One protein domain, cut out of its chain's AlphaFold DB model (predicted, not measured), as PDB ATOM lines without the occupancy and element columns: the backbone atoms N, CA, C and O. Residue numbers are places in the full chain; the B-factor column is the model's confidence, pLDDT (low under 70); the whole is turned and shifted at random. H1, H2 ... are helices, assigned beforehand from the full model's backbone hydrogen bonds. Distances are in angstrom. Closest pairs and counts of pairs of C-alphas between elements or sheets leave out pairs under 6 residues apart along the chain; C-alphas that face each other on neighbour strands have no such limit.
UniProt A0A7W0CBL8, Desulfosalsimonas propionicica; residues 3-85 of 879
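Overview. This is residues 3 to 85 of the 879 residues of a protein of Desulfosalsimonas propionicica (UniProt A0A7W0CBL8). One long helix, H1, makes the core; the short H2 folds back along its last residues, and the first half of H3 crosses its middle. A long stretch with no named element, residues 3 to 24, runs lengthwise past H1 before the chain turns back into it. The printed part has 83 residues with three named helices, in the order H1, H2, H3, and no named strand. It is all helix by its named elements, though these hold 41 residues, under half. The whole is only just compact, close to loose, with a radius of gyration of the C-alphas of 14.0 A and spans of 42 by 30 by 22 A.

Arrangement. After residues 3 to 24 comes H1, residues 25 to 44. With residues 41 to 44 alone it touches H2, residues 51 to 57; the closest C-alphas, of Leu 44 and Tyr 54, are 6.2 A apart. The two form a helical hairpin, at a shallow tilt of 22 degrees, opposite ways. H3, residues 71 to 84, touches H1 with residues 72 to 77 alone, and H1 touches H3 with residues 33 to 37 alone. The closest C-alphas, of Val 37 and Ala 73, are 5.9 A apart, and the tilt is steep, 42 degrees, opposite ways. H2 and H3 only just touch, with 3 pairs of C-alphas within 8 A, the closest those of Leu 57 and Leu 72 at 5.0 A; they run the same way at a steep tilt of 56 degrees. In H1, H2 and H3 every O i to N i+4 pair is within hydrogen-bond range.

Along the chain. H1 begins at C-alpha 25 (23.351, -20.569, 18.229) and measures 28.3 A from first to last C-alpha. H2 measures 10.1 A. H3 measures 19.8 A and ends at C-alpha 84 (19.948, -10.682, 13.955).

Size, cuts and confidence. The C-alphas of Ala 5 and Gly 23, the two farthest apart, are 43.5 A apart. The printed part has no cut. The link from H2 to H3, 13 residues, is long; that from H1 to H2, 6 residues, is short. Mean pLDDT of the printed part is 80.4, with residues 16 to 26 and 82 to 85 under 70.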
ATOM      1  N   LEU A   3      -7.657 -13.581  12.005       79.19
ATOM      2  CA  LEU A   3      -8.144 -12.832  10.854       79.19
ATOM      3  C   LEU A   3      -8.940 -11.648  11.406       79.19
ATOM      4  O   LEU A   3      -9.815 -11.856  12.252       79.19
ATOM      5  N   ASP A   4      -8.606 -10.423  11.021       79.19
ATOM      6  CA  ASP A   4      -9.381  -9.261  11.453       79.19
ATOM      7  C   ASP A   4     -10.603  -8.998  10.557       79.19
ATOM      8  O   ASP A   4     -10.856  -9.707   9.582       79.19
ATOM      9  N   ALA A   5     -11.397  -7.984  10.913       75.62
ATOM     10  CA  ALA A   5     -12.625  -7.641  10.196       75.62
ATOM     11  C   ALA A   5     -12.384  -7.143   8.756       75.62
ATOM     12  O   ALA A   5     -13.307  -7.178   7.946       75.62
ATOM     13  N   SER A   6     -11.162  -6.711   8.426       77.88
ATOM     14  CA  SER A   6     -10.729  -6.343   7.070       77.88
ATOM     15  C   SER A   6     -10.242  -7.539   6.247       77.88
ATOM     16  O   SER A   6      -9.941  -7.381   5.065       77.88
ATOM     17  N   GLY A   7     -10.182  -8.735   6.840       79.12
ATOM     18  CA  GLY A   7      -9.653  -9.932   6.196       79.12
ATOM     19  C   GLY A   7      -8.127 -10.025   6.237       79.12
ATOM     20  O   GLY A   7      -7.569 -10.868   5.533       79.12
ATOM     21  N   GLU A   8      -7.447  -9.202   7.042       83.31
ATOM     22  CA  GLU A   8      -5.996  -9.248   7.228       83.31
ATOM     23  C   GLU A   8      -5.619 -10.392   8.184       83.31
ATOM     24  O   GLU A   8      -6.181 -10.545   9.273       83.31
ATOM     25  N   LEU A   9      -4.652 -11.220   7.774       82.31
ATOM     26  CA  LEU A   9      -4.107 -12.291   8.606       82.31
ATOM     27  C   LEU A   9      -2.978 -11.751   9.493       82.31
ATOM     28  O   LEU A   9      -1.868 -11.502   9.026       82.31
ATOM     29  N   VAL A  10      -3.229 -11.674  10.799       80.88
ATOM     30  CA  VAL A  10      -2.237 -11.235  11.785       80.88
ATOM     31  C   VAL A  10      -1.569 -12.443  12.448       80.88
ATOM     32  O   VAL A  10      -2.175 -13.174  13.248       80.88
ATOM     33  N   LEU A  11      -0.285 -12.626  12.136       78.94
ATOM     34  CA  LEU A  11       0.614 -13.595  12.764       78.94
ATOM     35  C   LEU A  11       1.413 -12.902  13.873       78.94
ATOM     36  O   LEU A  11       2.165 -11.972  13.605       78.94
ATOM     37  N   GLN A  12       1.262 -13.363  15.112       74.69
ATOM     38  CA  GLN A  12       2.032 -12.858  16.251       74.69
ATOM     39  C   GLN A  12       3.053 -13.912  16.658       74.69
ATOM     40  O   GLN A  12       2.678 -15.041  16.968       74.69
ATOM     41  N   PHE A  13       4.328 -13.545  16.633       75.06
ATOM     42  CA  PHE A  13       5.433 -14.369  17.102       75.06
ATOM     43  C   PHE A  13       6.553 -13.456  17.604       75.06
ATOM     44  O   PHE A  13       6.699 -12.330  17.137       75.06
ATOM     45  N   GLU A  14       7.317 -13.941  18.574       70.81
ATOM     46  CA  GLU A  14       8.334 -13.176  19.296       70.81
ATOM     47  C   GLU A  14       9.731 -13.699  18.944       70.81
ATOM     48  O   GLU A  14       9.932 -14.909  18.803       70.81
ATOM     49  N   TYR A  15      10.706 -12.797  18.800       72.81
ATOM     50  CA  TYR A  15      12.114 -13.182  18.738       72.81
ATOM     51  C   TYR A  15      12.703 -13.078  20.144       72.81
ATOM     52  O   TYR A  15      12.901 -11.978  20.647       72.81
ATOM     53  N   ARG A  16      13.004 -14.214  20.775       67.44
ATOM     54  CA  ARG A  16      13.541 -14.254  22.142       67.44
ATOM     55  C   ARG A  16      14.734 -15.203  22.265       67.44
ATOM     56  O   ARG A  16      14.831 -16.150  21.477       67.44
ATOM     57  N   PRO A  17      15.627 -14.993  23.249       64.00
ATOM     58  CA  PRO A  17      16.603 -16.000  23.641       64.00
ATOM     59  C   PRO A  17      15.909 -17.319  24.001       64.00
ATOM     60  O   PRO A  17      14.870 -17.326  24.660       64.00
ATOM     61  N   ASP A  18      16.476 -18.438  23.555       67.69
ATOM     62  CA  ASP A  18      15.927 -19.767  23.817       67.69
ATOM     63  C   ASP A  18      16.477 -20.314  25.148       67.69
ATOM     64  O   ASP A  18      17.687 -20.559  25.232       67.69
ATOM     65  N   PRO A  19      15.639 -20.501  26.188       62.72
ATOM     66  CA  PRO A  19      16.089 -20.972  27.499       62.72
ATOM     67  C   PRO A  19      16.552 -22.437  27.482       62.72
ATOM     68  O   PRO A  19      17.280 -22.854  28.378       62.72
ATOM     69  N   GLU A  20      16.167 -23.213  26.464       67.62
ATOM     70  CA  GLU A  20      16.556 -24.621  26.295       67.62
ATOM     71  C   GLU A  20      17.838 -24.777  25.459       67.62
ATOM     72  O   GLU A  20      18.286 -25.895  25.186       67.62
ATOM     73  N   LYS A  21      18.450 -23.664  25.027       63.66
ATOM     74  CA  LYS A  21      19.645 -23.675  24.181       63.66
ATOM     75  C   LYS A  21      20.832 -24.293  24.918       63.66
ATOM     76  O   LYS A  21      21.460 -23.670  25.769       63.66
ATOM     77  N   THR A  22      21.250 -25.466  24.458       55.56
ATOM     78  CA  THR A  22      22.563 -26.047  24.762       55.56
ATOM     79  C   THR A  22      23.342 -26.214  23.455       55.56
ATOM     80  O   THR A  22      22.958 -27.025  22.610       55.56
ATOM     81  N   GLY A  23      24.404 -25.430  23.242       64.94
ATOM     82  CA  GLY A  23      25.270 -25.520  22.053       64.94
ATOM     83  C   GLY A  23      25.241 -24.300  21.117       64.94
ATOM     84  O   GLY A  23      24.899 -23.189  21.526       64.94
ATOM     85  N   GLN A  24      25.652 -24.498  19.857       65.19
ATOM     86  CA  GLN A  24      25.829 -23.420  18.871       65.19
ATOM     87  C   GLN A  24      24.507 -22.732  18.499       65.19
ATOM     88  O   GLN A  24      23.501 -23.373  18.192       65.19
ATOM     89  N   GLU A  25      24.533 -21.401  18.466       67.56
ATOM     90  CA  GLU A  25      23.351 -20.569  18.229       67.56
ATOM     91  C   GLU A  25      22.738 -20.732  16.842       67.56
ATOM     92  O   GLU A  25      21.519 -20.746  16.707       67.56
ATOM     93  N   SER A  26      23.573 -20.872  15.814       69.88
ATOM     94  CA  SER A  26      23.124 -21.019  14.430       69.88
ATOM     95  C   SER A  26      22.244 -22.258  14.247       69.88
ATOM     96  O   SER A  26      21.215 -22.178  13.582       69.88
ATOM     97  N   VAL A  27      22.599 -23.374  14.888       78.25
ATOM     98  CA  VAL A  27      21.863 -24.644  14.801       78.25
ATOM     99  C   VAL A  27      20.487 -24.524  15.451       78.25
ATOM    100  O   VAL A  27      19.474 -24.849  14.831       78.25
ATOM    101  N   TRP A  28      20.435 -24.000  16.679       78.94
ATOM    102  CA  TRP A  28      19.173 -23.780  17.389       78.94
ATOM    103  C   TRP A  28      18.275 -22.767  16.679       78.94
ATOM    104  O   TRP A  28      17.063 -22.961  16.602       78.94
ATOM    105  N   ARG A  29      18.863 -21.725  16.085       80.31
ATOM    106  CA  ARG A  29      18.126 -20.729  15.305       80.31
ATOM    107  C   ARG A  29      17.471 -21.344  14.071       80.31
ATOM    108  O   ARG A  29      16.303 -21.074  13.819       80.31
ATOM    109  N   GLU A  30      18.179 -22.177  13.307       82.94
ATOM    110  CA  GLU A  30      17.566 -22.883  12.171       82.94
ATOM    111  C   GLU A  30      16.442 -23.824  12.625       82.94
ATOM    112  O   GLU A  30      15.368 -23.817  12.022       82.94
ATOM    113  N   LYS A  31      16.639 -24.550  13.734       85.31
ATOM    114  CA  LYS A  31      15.614 -25.422  14.323       85.31
ATOM    115  C   LYS A  31      14.343 -24.652  14.705       85.31
ATOM    116  O   LYS A  31      13.262 -25.011  14.248       85.31
ATOM    117  N   ARG A  32      14.455 -23.561  15.475       86.12
ATOM    118  CA  ARG A  32      13.288 -22.761  15.902       86.12
ATOM    119  C   ARG A  32      12.567 -22.089  14.739       86.12
ATOM    120  O   ARG A  32      11.347 -21.975  14.769       86.12
ATOM    121  N   LYS A  33      13.287 -21.677  13.690       87.75
ATOM    122  CA  LYS A  33      12.656 -21.152  12.468       87.75
ATOM    123  C   LYS A  33      11.822 -22.215  11.760       87.75
ATOM    124  O   LYS A  33      10.722 -21.898  11.320       87.75
ATOM    125  N   ALA A  34      12.324 -23.447  11.662       87.56
ATOM    126  CA  ALA A  34      11.565 -24.559  11.094       87.56
ATOM    127  C   ALA A  34      10.318 -24.871  11.941       87.56
ATOM    128  O   ALA A  34       9.212 -24.863  11.409       87.56
ATOM    129  N   GLU A  35      10.475 -25.004  13.264       89.06
ATOM    130  CA  GLU A  35       9.356 -25.234  14.193       89.06
ATOM    131  C   GLU A  35       8.288 -24.133  14.111       89.06
ATOM    132  O   GLU A  35       7.093 -24.427  14.102       89.06
ATOM    133  N   ALA A  36       8.699 -22.864  14.008       88.62
ATOM    134  CA  ALA A  36       7.777 -21.742  13.860       88.62
ATOM    135  C   ALA A  36       6.976 -21.830  12.553       88.62
ATOM    136  O   ALA A  36       5.761 -21.638  12.564       88.62
ATOM    137  N   VAL A  37       7.635 -22.145  11.433       89.88
ATOM    138  CA  VAL A  37       6.970 -22.326  10.131       89.88
ATOM    139  C   VAL A  37       5.958 -23.467  10.199       89.88
ATOM    140  O   VAL A  37       4.811 -23.275   9.797       89.88
ATOM    141  N   ASP A  38       6.352 -24.616  10.745       90.12
ATOM    142  CA  ASP A  38       5.487 -25.793  10.848       90.12
ATOM    143  C   ASP A  38       4.277 -25.528  11.752       90.12
ATOM    144  O   ASP A  38       3.143 -25.834  11.380       90.12
ATOM    145  N   THR A  39       4.498 -24.877  12.898       89.56
ATOM    146  CA  THR A  39       3.434 -24.510  13.847       89.56
ATOM    147  C   THR A  39       2.434 -23.546  13.212       89.56
ATOM    148  O   THR A  39       1.226 -23.765  13.289       89.56
ATOM    149  N   ILE A  40       2.917 -22.500  12.532       88.62
ATOM    150  CA  ILE A  40       2.047 -21.521  11.868       88.62
ATOM    151  C   ILE A  40       1.228 -22.189  10.757       88.62
ATOM    152  O   ILE A  40       0.027 -21.944  10.653       88.62
ATOM    153  N   LEU A  41       1.841 -23.047   9.934       89.25
ATOM    154  CA  LEU A  41       1.125 -23.759   8.870       89.25
ATOM    155  C   LEU A  41       0.093 -24.751   9.420       89.25
ATOM    156  O   LEU A  41      -0.968 -24.905   8.816       89.25
ATOM    157  N   ALA A  42       0.382 -25.417  10.540       88.62
ATOM    158  CA  ALA A  42      -0.565 -26.309  11.201       88.62
ATOM    159  C   ALA A  42      -1.781 -25.536  11.736       88.62
ATOM    160  O   ALA A  42      -2.915 -25.910  11.442       88.62
ATOM    161  N   GLU A  43      -1.550 -24.425  12.436       86.25
ATOM    162  CA  GLU A  43      -2.617 -23.580  12.980       86.25
ATOM    163  C   GLU A  43      -3.450 -22.896  11.887       86.25
ATOM    164  O   GLU A  43      -4.660 -22.730  12.036       86.25
ATOM    165  N   LEU A  44      -2.840 -22.532  10.752       85.75
ATOM    166  CA  LEU A  44      -3.547 -21.886   9.638       85.75
ATOM    167  C   LEU A  44      -4.671 -22.748   9.063       85.75
ATOM    168  O   LEU A  44      -5.665 -22.201   8.596       85.75
ATOM    169  N   LYS A  45      -4.549 -24.077   9.141       83.94
ATOM    170  CA  LYS A  45      -5.606 -25.007   8.714       83.94
ATOM    171  C   LYS A  45      -6.848 -24.945   9.604       83.94
ATOM    172  O   LYS A  45      -7.926 -25.320   9.157       83.94
ATOM    173  N   ASN A  46      -6.696 -24.487  10.847       83.44
ATOM    174  CA  ASN A  46      -7.768 -24.437  11.839       83.44
ATOM    175  C   ASN A  46      -8.483 -23.075  11.871       83.44
ATOM    176  O   ASN A  46      -9.526 -22.940  12.515       83.44
ATOM    177  N   VAL A  47      -7.954 -22.055  11.181       82.00
ATOM    178  CA  VAL A  47      -8.559 -20.718  11.119       82.00
ATOM    179  C   VAL A  47      -9.550 -20.644   9.960       82.00
ATOM    180  O   VAL A  47      -9.168 -20.653   8.792       82.00
ATOM    181  N   LYS A  48     -10.840 -20.525  10.295       78.81
ATOM    182  CA  LYS A  48     -11.923 -20.368   9.312       78.81
ATOM    183  C   LYS A  48     -11.678 -19.145   8.421       78.81
ATOM    184  O   LYS A  48     -11.548 -18.038   8.939       78.81
ATOM    185  N   GLY A  49     -11.665 -19.339   7.100       80.06
ATOM    186  CA  GLY A  49     -11.466 -18.269   6.117       80.06
ATOM    187  C   GLY A  49     -10.000 -17.978   5.769       80.06
ATOM    188  O   GLY A  49      -9.735 -17.049   5.006       80.06
ATOM    189  N   ALA A  50      -9.039 -18.740   6.309       80.69
ATOM    190  CA  ALA A  50      -7.609 -18.573   6.036       80.69
ATOM    191  C   ALA A  50      -7.049 -19.528   4.956       80.69
ATOM    192  O   ALA A  50      -5.837 -19.571   4.726       80.69
ATOM    193  N   GLU A  51      -7.899 -20.279   4.251       82.88
ATOM    194  CA  GLU A  51      -7.506 -21.312   3.282       82.88
ATOM    195  C   GLU A  51      -6.693 -20.737   2.104       82.88
ATOM    196  O   GLU A  51      -5.719 -21.341   1.633       82.88
ATOM    197  N   ALA A  52      -7.042 -19.525   1.663       83.56
ATOM    198  CA  ALA A  52      -6.298 -18.793   0.638       83.56
ATOM    199  C   ALA A  52      -4.878 -18.428   1.110       83.56
ATOM    200  O   ALA A  52      -3.912 -18.583   0.362       83.56
ATOM    201  N   TYR A  53      -4.726 -18.019   2.374       85.94
ATOM    202  CA  TYR A  53      -3.427 -17.692   2.962       85.94
ATOM    203  C   TYR A  53      -2.541 -18.924   3.119       85.94
ATOM    204  O   TYR A  53      -1.353 -18.856   2.806       85.94
ATOM    205  N   TYR A  54      -3.105 -20.061   3.535       87.12
ATOM    206  CA  TYR A  54      -2.370 -21.327   3.596       87.12
ATOM    207  C   TYR A  54      -1.796 -21.704   2.221       87.12
ATOM    208  O   TYR A  54      -0.624 -22.070   2.100       87.12
ATOM    209  N   SER A  55      -2.604 -21.548   1.171       85.75
ATOM    210  CA  SER A  55      -2.201 -21.850  -0.205       85.75
ATOM    211  C   SER A  55      -1.075 -20.928  -0.687       85.75
ATOM    212  O   SER A  55      -0.134 -21.394  -1.318       85.75
ATOM    213  N   LEU A  56      -1.117 -19.638  -0.339       88.56
ATOM    214  CA  LEU A  56      -0.078 -18.662  -0.693       88.56
ATOM    215  C   LEU A  56       1.228 -18.871   0.086       88.56
ATOM    216  O   LEU A  56       2.320 -18.815  -0.480       88.56
ATOM    217  N   LEU A  57       1.131 -19.120   1.391       89.25
ATOM    218  CA  LEU A  57       2.283 -19.227   2.288       89.25
ATOM    219  C   LEU A  57       3.081 -20.527   2.105       89.25
ATOM    220  O   LEU A  57       4.244 -20.589   2.514       89.25
ATOM    221  N   THR A  58       2.494 -21.531   1.449       89.81
ATOM    222  CA  THR A  58       3.138 -22.808   1.101       89.81
ATOM    223  C   THR A  58       3.782 -22.819  -0.290       89.81
ATOM    224  O   THR A  58       4.494 -23.770  -0.613       89.81
ATOM    225  N   ILE A  59       3.614 -21.759  -1.096       92.56
ATOM    226  CA  ILE A  59       4.246 -21.649  -2.422       92.56
ATOM    227  C   ILE A  59       5.778 -21.750  -2.287       92.56
ATOM    228  O   ILE A  59       6.356 -21.069  -1.432       92.56
ATOM    229  N   PRO A  60       6.464 -22.551  -3.129       88.25
ATOM    230  CA  PRO A  60       7.918 -22.652  -3.102       88.25
ATOM    231  C   PRO A  60       8.613 -21.308  -3.369       88.25
ATOM    232  O   PRO A  60       8.416 -20.670  -4.401       88.25
ATOM    233  N   ALA A  61       9.493 -20.915  -2.452       87.81
ATOM    234  CA  ALA A  61      10.382 -19.762  -2.538       87.81
ATOM    235  C   ALA A  61      11.846 -20.245  -2.452       87.81
ATOM    236  O   ALA A  61      12.482 -20.122  -1.397       87.81
ATOM    237  N   PRO A  62      12.401 -20.821  -3.532       86.94
ATOM    238  CA  PRO A  62      13.667 -21.549  -3.491       86.94
ATOM    239  C   PRO A  62      14.876 -20.671  -3.132       86.94
ATOM    240  O   PRO A  62      14.892 -19.457  -3.332       86.94
ATOM    241  N   THR A  63      15.919 -21.315  -2.613       84.56
ATOM    242  CA  THR A  63      17.280 -20.786  -2.437       84.56
ATOM    243  C   THR A  63      18.285 -21.788  -3.009       84.56
ATOM    244  O   THR A  63      17.923 -22.924  -3.310       84.56
ATOM    245  N   ALA A  64      19.563 -21.409  -3.117       80.38
ATOM    246  CA  ALA A  64      20.614 -22.332  -3.559       80.38
ATOM    247  C   ALA A  64      20.738 -23.586  -2.663       80.38
ATOM    248  O   ALA A  64      21.116 -24.646  -3.154       80.38
ATOM    249  N   LYS A  65      20.397 -23.471  -1.369       79.50
ATOM    250  CA  LYS A  65      20.498 -24.554  -0.373       79.50
ATOM    251  C   LYS A  65      19.193 -25.330  -0.169       79.50
ATOM    252  O   LYS A  65      19.242 -26.529   0.068       79.50
ATOM    253  N   ASP A  66      18.043 -24.669  -0.284       82.06
ATOM    254  CA  ASP A  66      16.724 -25.287  -0.118       82.06
ATOM    255  C   ASP A  66      15.787 -24.871  -1.257       82.06
ATOM    256  O   ASP A  66      15.315 -23.731  -1.320       82.06
ATOM    257  N   LYS A  67      15.523 -25.819  -2.163       86.38
ATOM    258  CA  LYS A  67      14.665 -25.633  -3.342       86.38
ATOM    259  C   LYS A  67      13.169 -25.763  -3.035       86.38
ATOM    260  O   LYS A  67      12.363 -25.371  -3.872       86.38
ATOM    261  N   LYS A  68      12.793 -26.325  -1.880       87.06
ATOM    262  CA  LYS A  68      11.393 -26.566  -1.483       87.06
ATOM    263  C   LYS A  68      10.913 -25.630  -0.374       87.06
ATOM    264  O   LYS A  68       9.751 -25.708   0.011       87.06
ATOM    265  N   ARG A  69      11.780 -24.741   0.108       88.25
ATOM    266  CA  ARG A  69      11.470 -23.749   1.135       88.25
ATOM    267  C   ARG A  69      10.138 -23.030   0.861       88.25
ATOM    268  O   ARG A  69      10.027 -22.399  -0.191       88.25
ATOM    269  N   PRO A  70       9.163 -23.047   1.785       91.69
ATOM    270  CA  PRO A  70       7.899 -22.341   1.598       91.69
ATOM    271  C   PRO A  70       8.074 -20.818   1.708       91.69
ATOM    272  O   PRO A  70       9.008 -20.319   2.349       91.69
ATOM    273  N   LEU A  71       7.149 -20.061   1.118       90.25
ATOM    274  CA  LEU A  71       7.128 -18.599   1.186       90.25
ATOM    275  C   LEU A  71       7.090 -18.089   2.636       90.25
ATOM    276  O   LEU A  71       7.781 -17.124   2.961       90.25
ATOM    277  N   LEU A  72       6.379 -18.770   3.538       90.69
ATOM    278  CA  LEU A  72       6.394 -18.432   4.963       90.69
ATOM    279  C   LEU A  72       7.799 -18.504   5.573       90.69
ATOM    280  O   LEU A  72       8.213 -17.583   6.274       90.69
ATOM    281  N   ALA A  73       8.573 -19.543   5.253       89.38
ATOM    282  CA  ALA A  73       9.949 -19.669   5.730       89.38
ATOM    283  C   ALA A  73      10.848 -18.542   5.197       89.38
ATOM    284  O   ALA A  73      11.811 -18.155   5.857       89.38
ATOM    285  N   LYS A  74      10.534 -17.949   4.035       88.69
ATOM    286  CA  LYS A  74      11.188 -16.710   3.585       88.69
ATOM    287  C   LYS A  74      10.912 -15.545   4.520       88.69
ATOM    288  O   LYS A  74      11.872 -14.880   4.899       88.69
ATOM    289  N   TYR A  75       9.662 -15.323   4.905       87.62
ATOM    290  CA  TYR A  75       9.309 -14.230   5.807       87.62
ATOM    291  C   TYR A  75       9.828 -14.453   7.230       87.62
ATOM    292  O   TYR A  75      10.396 -13.529   7.804       87.62
ATOM    293  N   VAL A  76       9.760 -15.678   7.759       87.56
ATOM    294  CA  VAL A  76      10.352 -16.031   9.063       87.56
ATOM    295  C   VAL A  76      11.870 -15.837   9.046       87.56
ATOM    296  O   VAL A  76      12.426 -15.233   9.964       87.56
ATOM    297  N   ASN A  77      12.553 -16.261   7.974       85.12
ATOM    298  CA  ASN A  77      13.983 -15.997   7.807       85.12
ATOM    299  C   ASN A  77      14.272 -14.497   7.724       85.12
ATOM    300  O   ASN A  77      15.205 -14.048   8.370       85.12
ATOM    301  N   GLN A  78      13.491 -13.715   6.974       80.44
ATOM    302  CA  GLN A  78      13.675 -12.263   6.881       80.44
ATOM    303  C   GLN A  78      13.454 -11.564   8.223       80.44
ATOM    304  O   GLN A  78      14.256 -10.712   8.595       80.44
ATOM    305  N   TYR A  79      12.409 -11.937   8.962       80.19
ATOM    306  CA  TYR A  79      12.148 -11.431  10.307       80.19
ATOM    307  C   TYR A  79      13.305 -11.759  11.252       80.19
ATOM    308  O   TYR A  79      13.844 -10.873  11.910       80.19
ATOM    309  N   THR A  80      13.754 -13.014  11.260       78.81
ATOM    310  CA  THR A  80      14.905 -13.440  12.066       78.81
ATOM    311  C   THR A  80      16.167 -12.679  11.653       78.81
ATOM    312  O   THR A  80      16.873 -12.149  12.501       78.81
ATOM    313  N   SER A  81      16.430 -12.549  10.350       71.00
ATOM    314  CA  SER A  81      17.570 -11.796   9.824       71.00
ATOM    315  C   SER A  81      17.546 -10.343  10.278       71.00
ATOM    316  O   SER A  81      18.566  -9.882  10.763       71.00
ATOM    317  N   ARG A  82      16.402  -9.650  10.212       67.00
ATOM    318  CA  ARG A  82      16.252  -8.265  10.700       67.00
ATOM    319  C   ARG A  82      16.546  -8.134  12.195       67.00
ATOM    320  O   ARG A  82      17.225  -7.201  12.594       67.00
ATOM    321  N   ASN A  83      16.122  -9.105  13.001       65.56
ATOM    322  CA  ASN A  83      16.429  -9.133  14.434       65.56
ATOM    323  C   ASN A  83      17.893  -9.528  14.725       65.56
ATOM    324  O   ASN A  83      18.459  -9.176  15.758       65.56
ATOM    325  N   THR A  84      18.557 -10.218  13.794       59.97
ATOM    326  CA  THR A  84      19.948 -10.682  13.955       59.97
ATOM    327  C   THR A  84      20.993  -9.803  13.269       59.97
ATOM    328  O   THR A  84      22.154  -9.891  13.654       59.97
ATOM    329  N   TYR A  85      20.610  -8.915  12.347       56.28
ATOM    330  CA  TYR A  85      21.533  -8.033  11.626       56.28
ATOM    331  C   TYR A  85      22.146  -6.984  12.555       56.28
ATOM    332  O   TYR A  85      21.475  -6.479  13.457       56.28
TER     333      TYR A  85